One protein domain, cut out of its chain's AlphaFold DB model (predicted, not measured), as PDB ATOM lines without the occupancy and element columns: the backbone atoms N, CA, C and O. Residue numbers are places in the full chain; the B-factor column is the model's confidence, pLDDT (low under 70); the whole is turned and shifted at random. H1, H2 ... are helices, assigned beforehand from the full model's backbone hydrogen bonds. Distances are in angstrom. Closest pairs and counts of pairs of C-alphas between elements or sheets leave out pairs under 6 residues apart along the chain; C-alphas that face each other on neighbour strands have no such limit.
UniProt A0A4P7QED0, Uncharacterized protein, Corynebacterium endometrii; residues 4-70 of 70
ATOM      1  N   LYS A   4      -5.703  -5.625  38.601       83.19
ATOM      2  CA  LYS A   4      -5.607  -6.160  37.230       83.19
ATOM      3  C   LYS A   4      -4.790  -7.456  37.162       83.19
ATOM      4  O   LYS A   4      -5.153  -8.369  36.431       83.19
ATOM      5  N   SER A   5      -3.715  -7.552  37.947       83.25
ATOM      6  CA  SER A   5      -2.860  -8.746  38.007       83.25
ATOM      7  C   SER A   5      -3.581  -9.924  38.667       83.25
ATOM      8  O   SER A   5      -3.440 -11.053  38.205       83.25
ATOM      9  N   ALA A   6      -4.430  -9.657  39.668       86.81
ATOM     10  CA  ALA A   6      -5.285 -10.673  40.277       86.81
ATOM     11  C   ALA A   6      -6.245 -11.298  39.258       86.81
ATOM     12  O   ALA A   6      -6.224 -12.511  39.061       86.81
ATOM     13  N   VAL A   7      -7.002 -10.464  38.542       89.62
ATOM     14  CA  VAL A   7      -7.965 -10.924  37.530       89.62
ATOM     15  C   VAL A   7      -7.272 -11.678  36.392       89.62
ATOM     16  O   VAL A   7      -7.724 -12.754  36.014       89.62
ATOM     17  N   MET A   8      -6.141 -11.172  35.891       91.31
ATOM     18  CA  MET A   8      -5.349 -11.860  34.861       91.31
ATOM     19  C   MET A   8      -4.877 -13.244  35.320       91.31
ATOM     20  O   MET A   8      -5.014 -14.212  34.579       91.31
ATOM     21  N   SER A   9      -4.358 -13.354  36.549       92.19
ATOM     22  CA  SER A   9      -3.911 -14.643  37.090       92.19
ATOM     23  C   SER A   9      -5.066 -15.631  37.264       92.19
ATOM     24  O   SER A   9      -4.905 -16.812  36.974       92.19
ATOM     25  N   PHE A  10      -6.243 -15.145  37.670       93.06
ATOM     26  CA  PHE A  10      -7.439 -15.969  37.788       93.06
ATOM     27  C   PHE A  10      -7.858 -16.521  36.423       93.06
ATOM     28  O   PHE A  10      -8.007 -17.730  36.272       93.06
ATOM     29  N   ILE A  11      -7.965 -15.657  35.406       93.44
ATOM     30  CA  ILE A  11      -8.316 -16.068  34.038       93.44
ATOM     31  C   ILE A  11      -7.303 -17.085  33.498       93.44
ATOM     32  O   ILE A  11      -7.703 -18.095  32.926       93.44
ATOM     33  N   ALA A  12      -6.004 -16.861  33.713       94.31
ATOM     34  CA  ALA A  12      -4.961 -17.780  33.267       94.31
ATOM     35  C   ALA A  12      -5.103 -19.179  33.891       94.31
ATOM     36  O   ALA A  12      -4.999 -20.178  33.179       94.31
ATOM     37  N   VAL A  13      -5.392 -19.264  35.195       94.94
ATOM     38  CA  VAL A  13      -5.616 -20.553  35.870       94.94
ATOM     39  C   VAL A  13      -6.878 -21.239  35.350       94.94
ATOM     40  O   VAL A  13      -6.854 -22.447  35.116       94.94
ATOM     41  N   GLN A  14      -7.952 -20.490  35.092       94.25
ATOM     42  CA  GLN A  14      -9.160 -21.068  34.499       94.25
ATOM     43  C   GLN A  14      -8.897 -21.617  33.094       94.25
ATOM     44  O   GLN A  14      -9.277 -22.749  32.801       94.25
ATOM     45  N   LEU A  15      -8.186 -20.872  32.244       94.81
ATOM     46  CA  LEU A  15      -7.810 -21.340  30.907       94.81
ATOM     47  C   LEU A  15      -6.957 -22.612  30.966       94.81
ATOM     48  O   LEU A  15      -7.210 -23.547  30.207       94.81
ATOM     49  N   LEU A  16      -5.997 -22.680  31.891       94.44
ATOM     50  CA  LEU A  16      -5.179 -23.875  32.099       94.44
ATOM     51  C   LEU A  16      -6.029 -25.077  32.542       94.44
ATOM     52  O   LEU A  16      -5.838 -26.188  32.049       94.44
ATOM     53  N   SER A  17      -7.005 -24.848  33.420       93.62
ATOM     54  CA  SER A  17      -7.940 -25.882  33.867       93.62
ATOM     55  C   SER A  17      -8.823 -26.398  32.726       93.62
ATOM     56  O   SER A  17      -9.033 -27.604  32.586       93.62
ATOM     57  N   PHE A  18      -9.299 -25.501  31.858       91.88
ATOM     58  CA  PHE A  18     -10.037 -25.867  30.645       91.88
ATOM     59  C   PHE A  18      -9.175 -26.646  29.649       91.88
ATOM     60  O   PHE A  18      -9.655 -27.615  29.062       91.88
ATOM     61  N   LEU A  19      -7.903 -26.273  29.488       92.94
ATOM     62  CA  LEU A  19      -6.926 -27.023  28.696       92.94
ATOM     63  C   LEU A  19      -6.745 -28.448  29.230       92.94
ATOM     64  O   LEU A  19      -6.811 -29.395  28.452       92.94
ATOM     65  N   GLY A  20      -6.596 -28.621  30.546       91.62
ATOM     66  CA  GLY A  20      -6.541 -29.950  31.166       91.62
ATOM     67  C   GLY A  20      -7.806 -30.772  30.901       91.62
ATOM     68  O   GLY A  20      -7.735 -31.962  30.596       91.62
ATOM     69  N   LEU A  21      -8.970 -30.122  30.932       90.69
ATOM     70  CA  LEU A  21     -10.250 -30.769  30.656       90.69
ATOM     71  C   LEU A  21     -10.403 -31.171  29.182       90.69
ATOM     72  O   LEU A  21     -10.893 -32.263  28.899       90.69
ATOM     73  N   LEU A  22      -9.933 -30.339  28.248       89.69
ATOM     74  CA  LEU A  22      -9.849 -30.674  26.823       89.69
ATOM     75  C   LEU A  22      -8.928 -31.877  26.588       89.69
ATOM     76  O   LEU A  22      -9.325 -32.826  25.916       89.69
ATOM     77  N   LEU A  23      -7.737 -31.869  27.193       91.81
ATOM     78  CA  LEU A  23      -6.753 -32.948  27.065       91.81
ATOM     79  C   LEU A  23      -7.223 -34.268  27.689       91.81
ATOM     80  O   LEU A  23      -6.831 -35.332  27.222       91.81
ATOM     81  N   SER A  24      -8.094 -34.218  28.700       88.94
ATOM     82  CA  SER A  24      -8.680 -35.424  29.302       88.94
ATOM     83  C   SER A  24      -9.589 -36.212  28.347       88.94
ATOM     84  O   SER A  24      -9.967 -37.341  28.650       88.94
ATOM     85  N   GLY A  25      -9.996 -35.616  27.217       87.75
ATOM     86  CA  GLY A  25     -10.891 -36.242  26.242       87.75
ATOM     87  C   GLY A  25     -12.342 -36.390  26.717       87.75
ATOM     88  O   GLY A  25     -13.191 -36.848  25.951       87.75
ATOM     89  N   ILE A  26     -12.678 -35.956  27.939       86.44
ATOM     90  CA  ILE A  26     -14.019 -36.121  28.529       86.44
ATOM     91  C   ILE A  26     -15.117 -35.402  27.731       86.44
ATOM     92  O   ILE A  26     -16.278 -35.811  27.727       86.44
ATOM     93  N   LEU A  27     -14.742 -34.347  27.001       83.25
ATOM     94  CA  LEU A  27     -15.647 -33.606  26.122       83.25
ATOM     95  C   LEU A  27     -16.001 -34.388  24.850       83.25
ATOM     96  O   LEU A  27     -17.096 -34.203  24.314       83.25
ATOM     97  N   TRP A  28     -15.125 -35.288  24.406       88.50
ATOM     98  CA  TRP A  28     -15.321 -36.137  23.226       88.50
ATOM     99  C   TRP A  28     -15.819 -37.540  23.578       88.50
ATOM    100  O   TRP A  28     -16.309 -38.252  22.706       88.50
ATOM    101  N   ALA A  29     -15.758 -37.923  24.853       87.00
ATOM    102  CA  ALA A  29     -16.284 -39.195  25.321       87.00
ATOM    103  C   ALA A  29     -17.814 -39.298  25.104       87.00
ATOM    104  O   ALA A  29     -18.530 -38.288  25.229       87.00
ATOM    105  N   PRO A  30     -18.340 -40.512  24.835       89.50
ATOM    106  CA  PRO A  30     -19.773 -40.787  24.702       89.50
ATOM    107  C   PRO A  30     -20.460 -40.835  26.080       89.50
ATOM    108  O   PRO A  30     -21.113 -41.805  26.449       89.50
ATOM    109  N   VAL A  31     -20.273 -39.781  26.873       89.00
ATOM    110  CA  VAL A  31     -20.870 -39.598  28.200       89.00
ATOM    111  C   VAL A  31     -22.029 -38.609  28.132       89.00
ATOM    112  O   VAL A  31     -22.100 -37.768  27.231       89.00
ATOM    113  N   SER A  32     -22.940 -38.695  29.103       93.06
ATOM    114  CA  SER A  32     -24.117 -37.828  29.157       93.06
ATOM    115  C   SER A  32     -23.740 -36.350  29.304       93.06
ATOM    116  O   SER A  32     -22.698 -35.989  29.862       93.06
ATOM    117  N   LEU A  33     -24.631 -35.470  28.839       90.62
ATOM    118  CA  LEU A  33     -24.445 -34.021  28.927       90.62
ATOM    119  C   LEU A  33     -24.240 -33.553  30.381       90.62
ATOM    120  O   LEU A  33     -23.427 -32.669  30.635       90.62
ATOM    121  N   GLY A  34     -24.926 -34.190  31.337       93.62
ATOM    122  CA  GLY A  34     -24.800 -33.886  32.764       93.62
ATOM    123  C   GLY A  34     -23.396 -34.151  33.314       93.62
ATOM    124  O   GLY A  34     -22.880 -33.342  34.081       93.62
ATOM    125  N   VAL A  35     -22.736 -35.226  32.869       90.88
ATOM    126  CA  VAL A  35     -21.351 -35.529  33.267       90.88
ATOM    127  C   VAL A  35     -20.386 -34.483  32.708       90.88
ATOM    128  O   VAL A  35     -19.514 -34.010  33.432       90.88
ATOM    129  N   LYS A  36     -20.575 -34.055  31.453       91.38
ATOM    130  CA  LYS A  36     -19.756 -32.990  30.844       91.38
ATOM    131  C   LYS A  36     -19.930 -31.659  31.578       91.38
ATOM    132  O   LYS A  36     -18.943 -30.989  31.872       91.38
ATOM    133  N   ALA A  37     -21.167 -31.304  31.924       92.19
ATOM    134  CA  ALA A  37     -21.458 -30.102  32.699       92.19
ATOM    135  C   ALA A  37     -20.812 -30.153  34.093       92.19
ATOM    136  O   ALA A  37     -20.164 -29.190  34.502       92.19
ATOM    137  N   MET A  38     -20.910 -31.288  34.792       93.88
ATOM    138  CA  MET A  38     -20.259 -31.472  36.093       93.88
ATOM    139  C   MET A  38     -18.735 -31.431  36.001       93.88
ATOM    140  O   MET A  38     -18.100 -30.864  36.885       93.88
ATOM    141  N   ALA A  39     -18.140 -31.959  34.931       92.06
ATOM    142  CA  ALA A  39     -16.702 -31.854  34.710       92.06
ATOM    143  C   ALA A  39     -16.269 -30.384  34.574       92.06
ATOM    144  O   ALA A  39     -15.307 -29.966  35.216       92.06
ATOM    145  N   ILE A  40     -17.001 -29.582  33.795       92.38
ATOM    146  CA  ILE A  40     -16.715 -28.150  33.621       92.38
ATOM    147  C   ILE A  40     -16.867 -27.401  34.953       92.38
ATOM    148  O   ILE A  40     -15.954 -26.682  35.358       92.38
ATOM    149  N   LEU A  41     -17.986 -27.593  35.656       94.25
ATOM    150  CA  LEU A  41     -18.237 -26.934  36.942       94.25
ATOM    151  C   LEU A  41     -17.210 -27.344  38.004       94.25
ATOM    152  O   LEU A  41     -16.672 -26.488  38.706       94.25
ATOM    153  N   GLY A  42     -16.896 -28.638  38.086       93.56
ATOM    154  CA  GLY A  42     -15.890 -29.176  38.996       93.56
ATOM    155  C   GLY A  42     -14.496 -28.625  38.701       93.56
ATOM    156  O   GLY A  42     -13.788 -28.232  39.624       93.56
ATOM    157  N   SER A  43     -14.130 -28.507  37.425       93.94
ATOM    158  CA  SER A  43     -12.862 -27.909  36.992       93.94
ATOM    159  C   SER A  43     -12.735 -26.455  37.435       93.94
ATOM    160  O   SER A  43     -11.744 -26.096  38.068       93.94
ATOM    161  N   VAL A  44     -13.766 -25.636  37.210       93.94
ATOM    162  CA  VAL A  44     -13.775 -24.229  37.647       93.94
ATOM    163  C   VAL A  44     -13.695 -24.115  39.173       93.94
ATOM    164  O   VAL A  44     -12.962 -23.266  39.695       93.94
ATOM    165  N   ALA A  45     -14.417 -24.972  39.900       94.69
ATOM    166  CA  ALA A  45     -14.402 -24.994  41.359       94.69
ATOM    167  C   ALA A  45     -13.016 -25.364  41.911       94.69
ATOM    168  O   ALA A  45     -12.474 -24.635  42.742       94.69
ATOM    169  N   ILE A  46     -12.407 -26.442  41.407       93.56
ATOM    170  CA  ILE A  46     -11.069 -26.892  41.817       93.56
ATOM    171  C   ILE A  46     -10.020 -25.832  41.465       93.56
ATOM    172  O   ILE A  46      -9.217 -25.458  42.318       93.56
ATOM    173  N   ALA A  47     -10.060 -25.286  40.248       93.69
ATOM    174  CA  ALA A  47      -9.159 -24.222  39.813       93.69
ATOM    175  C   ALA A  47      -9.232 -22.993  40.728       93.69
ATOM    176  O   ALA A  47      -8.205 -22.427  41.104       93.69
ATOM    177  N   THR A  48     -10.441 -22.608  41.144       94.25
ATOM    178  CA  THR A  48     -10.647 -21.493  42.078       94.25
ATOM    179  C   THR A  48     -10.104 -21.819  43.468       94.25
ATOM    180  O   THR A  48      -9.396 -20.998  44.052       94.25
ATOM    181  N   LEU A  49     -10.379 -23.022  43.983       94.75
ATOM    182  CA  LEU A  49      -9.888 -23.479  45.287       94.75
ATOM    183  C   LEU A  49      -8.361 -23.537  45.356       94.75
ATOM    184  O   LEU A  49      -7.800 -23.270  46.413       94.75
ATOM    185  N   VAL A  50      -7.689 -23.850  44.247       93.00
ATOM    186  CA  VAL A  50      -6.222 -23.821  44.158       93.00
ATOM    187  C   VAL A  50      -5.709 -22.389  43.999       93.00
ATOM    188  O   VAL A  50      -4.733 -22.005  44.645       93.00
ATOM    189  N   TRP A  51      -6.366 -21.571  43.173       94.50
ATOM    190  CA  TRP A  51      -5.930 -20.202  42.904       94.50
ATOM    191  C   TRP A  51      -5.963 -19.316  44.153       94.50
ATOM    192  O   TRP A  51      -5.001 -18.592  44.394       94.50
ATOM    193  N   VAL A  52      -7.022 -19.382  44.968       93.12
ATOM    194  CA  VAL A  52      -7.192 -18.523  46.157       93.12
ATOM    195  C   VAL A  52      -5.998 -18.586  47.132       93.12
ATOM    196  O   VAL A  52      -5.411 -17.533  47.404       93.12
ATOM    197  N   PRO A  53      -5.590 -19.758  47.660       93.12
ATOM    198  CA  PRO A  53      -4.465 -19.846  48.585       93.12
ATOM    199  C   PRO A  53      -3.138 -19.507  47.902       93.12
ATOM    200  O   PRO A  53      -2.336 -18.773  48.477       93.12
ATOM    201  N   VAL A  54      -2.911 -19.963  46.665       91.62
ATOM    202  CA  VAL A  54      -1.678 -19.654  45.916       91.62
ATOM    203  C   VAL A  54      -1.531 -18.144  45.727       91.62
ATOM    204  O   VAL A  54      -0.475 -17.575  46.005       91.62
ATOM    205  N   PHE A  55      -2.609 -17.474  45.325       90.19
ATOM    206  CA  PHE A  55      -2.644 -16.028  45.164       90.19
ATOM    207  C   PHE A  55      -2.381 -15.297  46.485       90.19
ATOM    208  O   PHE A  55      -1.601 -14.336  46.515       90.19
ATOM    209  N   TYR A  56      -2.990 -15.760  47.580       90.75
ATOM    210  CA  TYR A  56      -2.757 -15.215  48.915       90.75
ATOM    211  C   TYR A  56      -1.281 -15.323  49.317       90.75
ATOM    212  O   TYR A  56      -0.674 -14.312  49.677       90.75
ATOM    213  N   PHE A  57      -0.677 -16.508  49.197       91.25
ATOM    214  CA  PHE A  57       0.721 -16.728  49.571       91.25
ATOM    215  C   PHE A  57       1.695 -15.926  48.706       91.25
ATOM    216  O   PHE A  57       2.608 -15.310  49.249       91.25
ATOM    217  N   ILE A  58       1.480 -15.857  47.387       88.25
ATOM    218  CA  ILE A  58       2.309 -15.034  46.490       88.25
ATOM    219  C   ILE A  58       2.211 -13.558  46.874       88.25
ATOM    220  O   ILE A  58       3.219 -12.851  46.926       88.25
ATOM    221  N   THR A  59       1.000 -13.080  47.161       86.94
ATOM    222  CA  THR A  59       0.788 -11.684  47.553       86.94
ATOM    223  C   THR A  59       1.474 -11.378  48.881       86.94
ATOM    224  O   THR A  59       2.172 -10.367  48.976       86.94
ATOM    225  N   LYS A  60       1.332 -12.266  49.872       87.81
ATOM    226  CA  LYS A  60       1.968 -12.141  51.187       87.81
ATOM    227  C   LYS A  60       3.496 -12.158  51.085       87.81
ATOM    228  O   LYS A  60       4.146 -11.248  51.587       87.81
ATOM    229  N   TYR A  61       4.054 -13.115  50.347       87.44
ATOM    230  CA  TYR A  61       5.497 -13.223  50.117       87.44
ATOM    231  C   TYR A  61       6.074 -11.970  49.441       87.44
ATOM    232  O   TYR A  61       7.096 -11.433  49.867       87.44
ATOM    233  N   ASN A  62       5.395 -11.450  48.413       84.94
ATOM    234  CA  ASN A  62       5.824 -10.229  47.727       84.94
ATOM    235  C   ASN A  62       5.733  -8.982  48.619       84.94
ATOM    236  O   ASN A  62       6.527  -8.056  48.452       84.94
ATOM    237  N   GLN A  63       4.780  -8.941  49.552       83.44
ATOM    238  CA  GLN A  63       4.662  -7.854  50.520       83.44
ATOM    239  C   GLN A  63       5.819  -7.884  51.527       83.44
ATOM    240  O   GLN A  63       6.456  -6.856  51.735       83.44
ATOM    241  N   GLU A  64       6.150  -9.056  52.073       83.81
ATOM    242  CA  GLU A  64       7.272  -9.234  53.006       83.81
ATOM    243  C   GLU A  64       8.625  -8.917  52.344       83.81
ATOM    244  O   GLU A  64       9.438  -8.185  52.910       83.81
ATOM    245  N   ARG A  65       8.841  -9.358  51.096       77.81
ATOM    246  CA  ARG A  65      10.042  -8.992  50.324       77.81
ATOM    247  C   ARG A  65      10.115  -7.506  49.976       77.81
ATOM    248  O   ARG A  65      11.197  -6.929  50.013       77.81
ATOM    249  N   GLY A  66       8.987  -6.887  49.628       64.50
ATOM    250  CA  GLY A  66       8.923  -5.455  49.325       64.50
ATOM    251  C   GLY A  66       9.172  -4.563  50.546       64.50
ATOM    252  O   GLY A  66       9.665  -3.450  50.386       64.50
ATOM    253  N   SER A  67       8.862  -5.057  51.748       57.62
ATOM    254  CA  SER A  67       9.167  -4.401  53.025       57.62
ATOM    255  C   SER A  67      10.617  -4.592  53.478       57.62
ATOM    256  O   SER A  67      11.126  -3.722  54.165       57.62
ATOM    257  N   ALA A  68      11.285  -5.683  53.087       58.62
ATOM    258  CA  ALA A  68      12.697  -5.931  53.404       58.62
ATOM    259  C   ALA A  68      13.689  -5.200  52.473       58.62
ATOM    260  O   ALA A  68      14.881  -5.153  52.758       58.62
ATOM    261  N   ALA A  69      13.213  -4.671  51.341       55.19
ATOM    262  CA  ALA A  69      14.012  -3.929  50.361       55.19
ATOM    263  C   ALA A  69      13.891  -2.394  50.494       55.19
ATOM    264  O   ALA A  69      14.382  -1.671  49.626       55.19
ATOM    265  N   ARG A  70      13.204  -1.906  51.534       48.66
ATOM    266  CA  ARG A  70      13.093  -0.490  51.915       48.66
ATOM    267  C   ARG A  70      13.719  -0.291  53.285       48.66
ATOM    268  O   ARG A  70      14.256   0.814  53.492       48.66
TER     269      ARG A  70
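Overview. This is residues 4 to 70 of the 70 residues of an uncharacterized protein of Corynebacterium endometrii (UniProt A0A4P7QED0). Two helices form a helical hairpin with one long leg: H1 runs one way, a loop turns the chain round, and the longer H2 crosses over H1 at a slant and runs on alone, so that residues 60 to 70 stick out. The printed part has 67 residues with two named helices, H1 then H2, and no named strand; the class is all helix. It is only just extended, close to loose, with a radius of gyration of the C-alphas of 16.4 A, and a rod of 59 by 18 by 15 A.

Arrangement. H1, residues 4 to 23, and H2, residues 33 to 68, form a hairpin and run opposite ways. Their tilt of 38 degrees is only just steep. H2 touches H1 with residues 39 to 55 alone; the closest C-alphas, of Ser 17 and Ser 43, are 6.2 A apart. Every O i to N i+4 pair in H1 is within hydrogen-bond range, and 31 of 32 in H2.

Along the chain. H1 begins at C-alpha 4 (-5.607, -6.160, 37.230) and is 28.7 A long. H2 is 52.6 A long and ends at C-alpha 68 (12.697, -5.931, 53.404).

Size, cuts and confidence. The C-alphas farthest apart, of Pro 30 and Arg 70, are 58.7 A apart. The printed part has no cut, and the link is short. Residues 66 to 70 have pLDDT under 70.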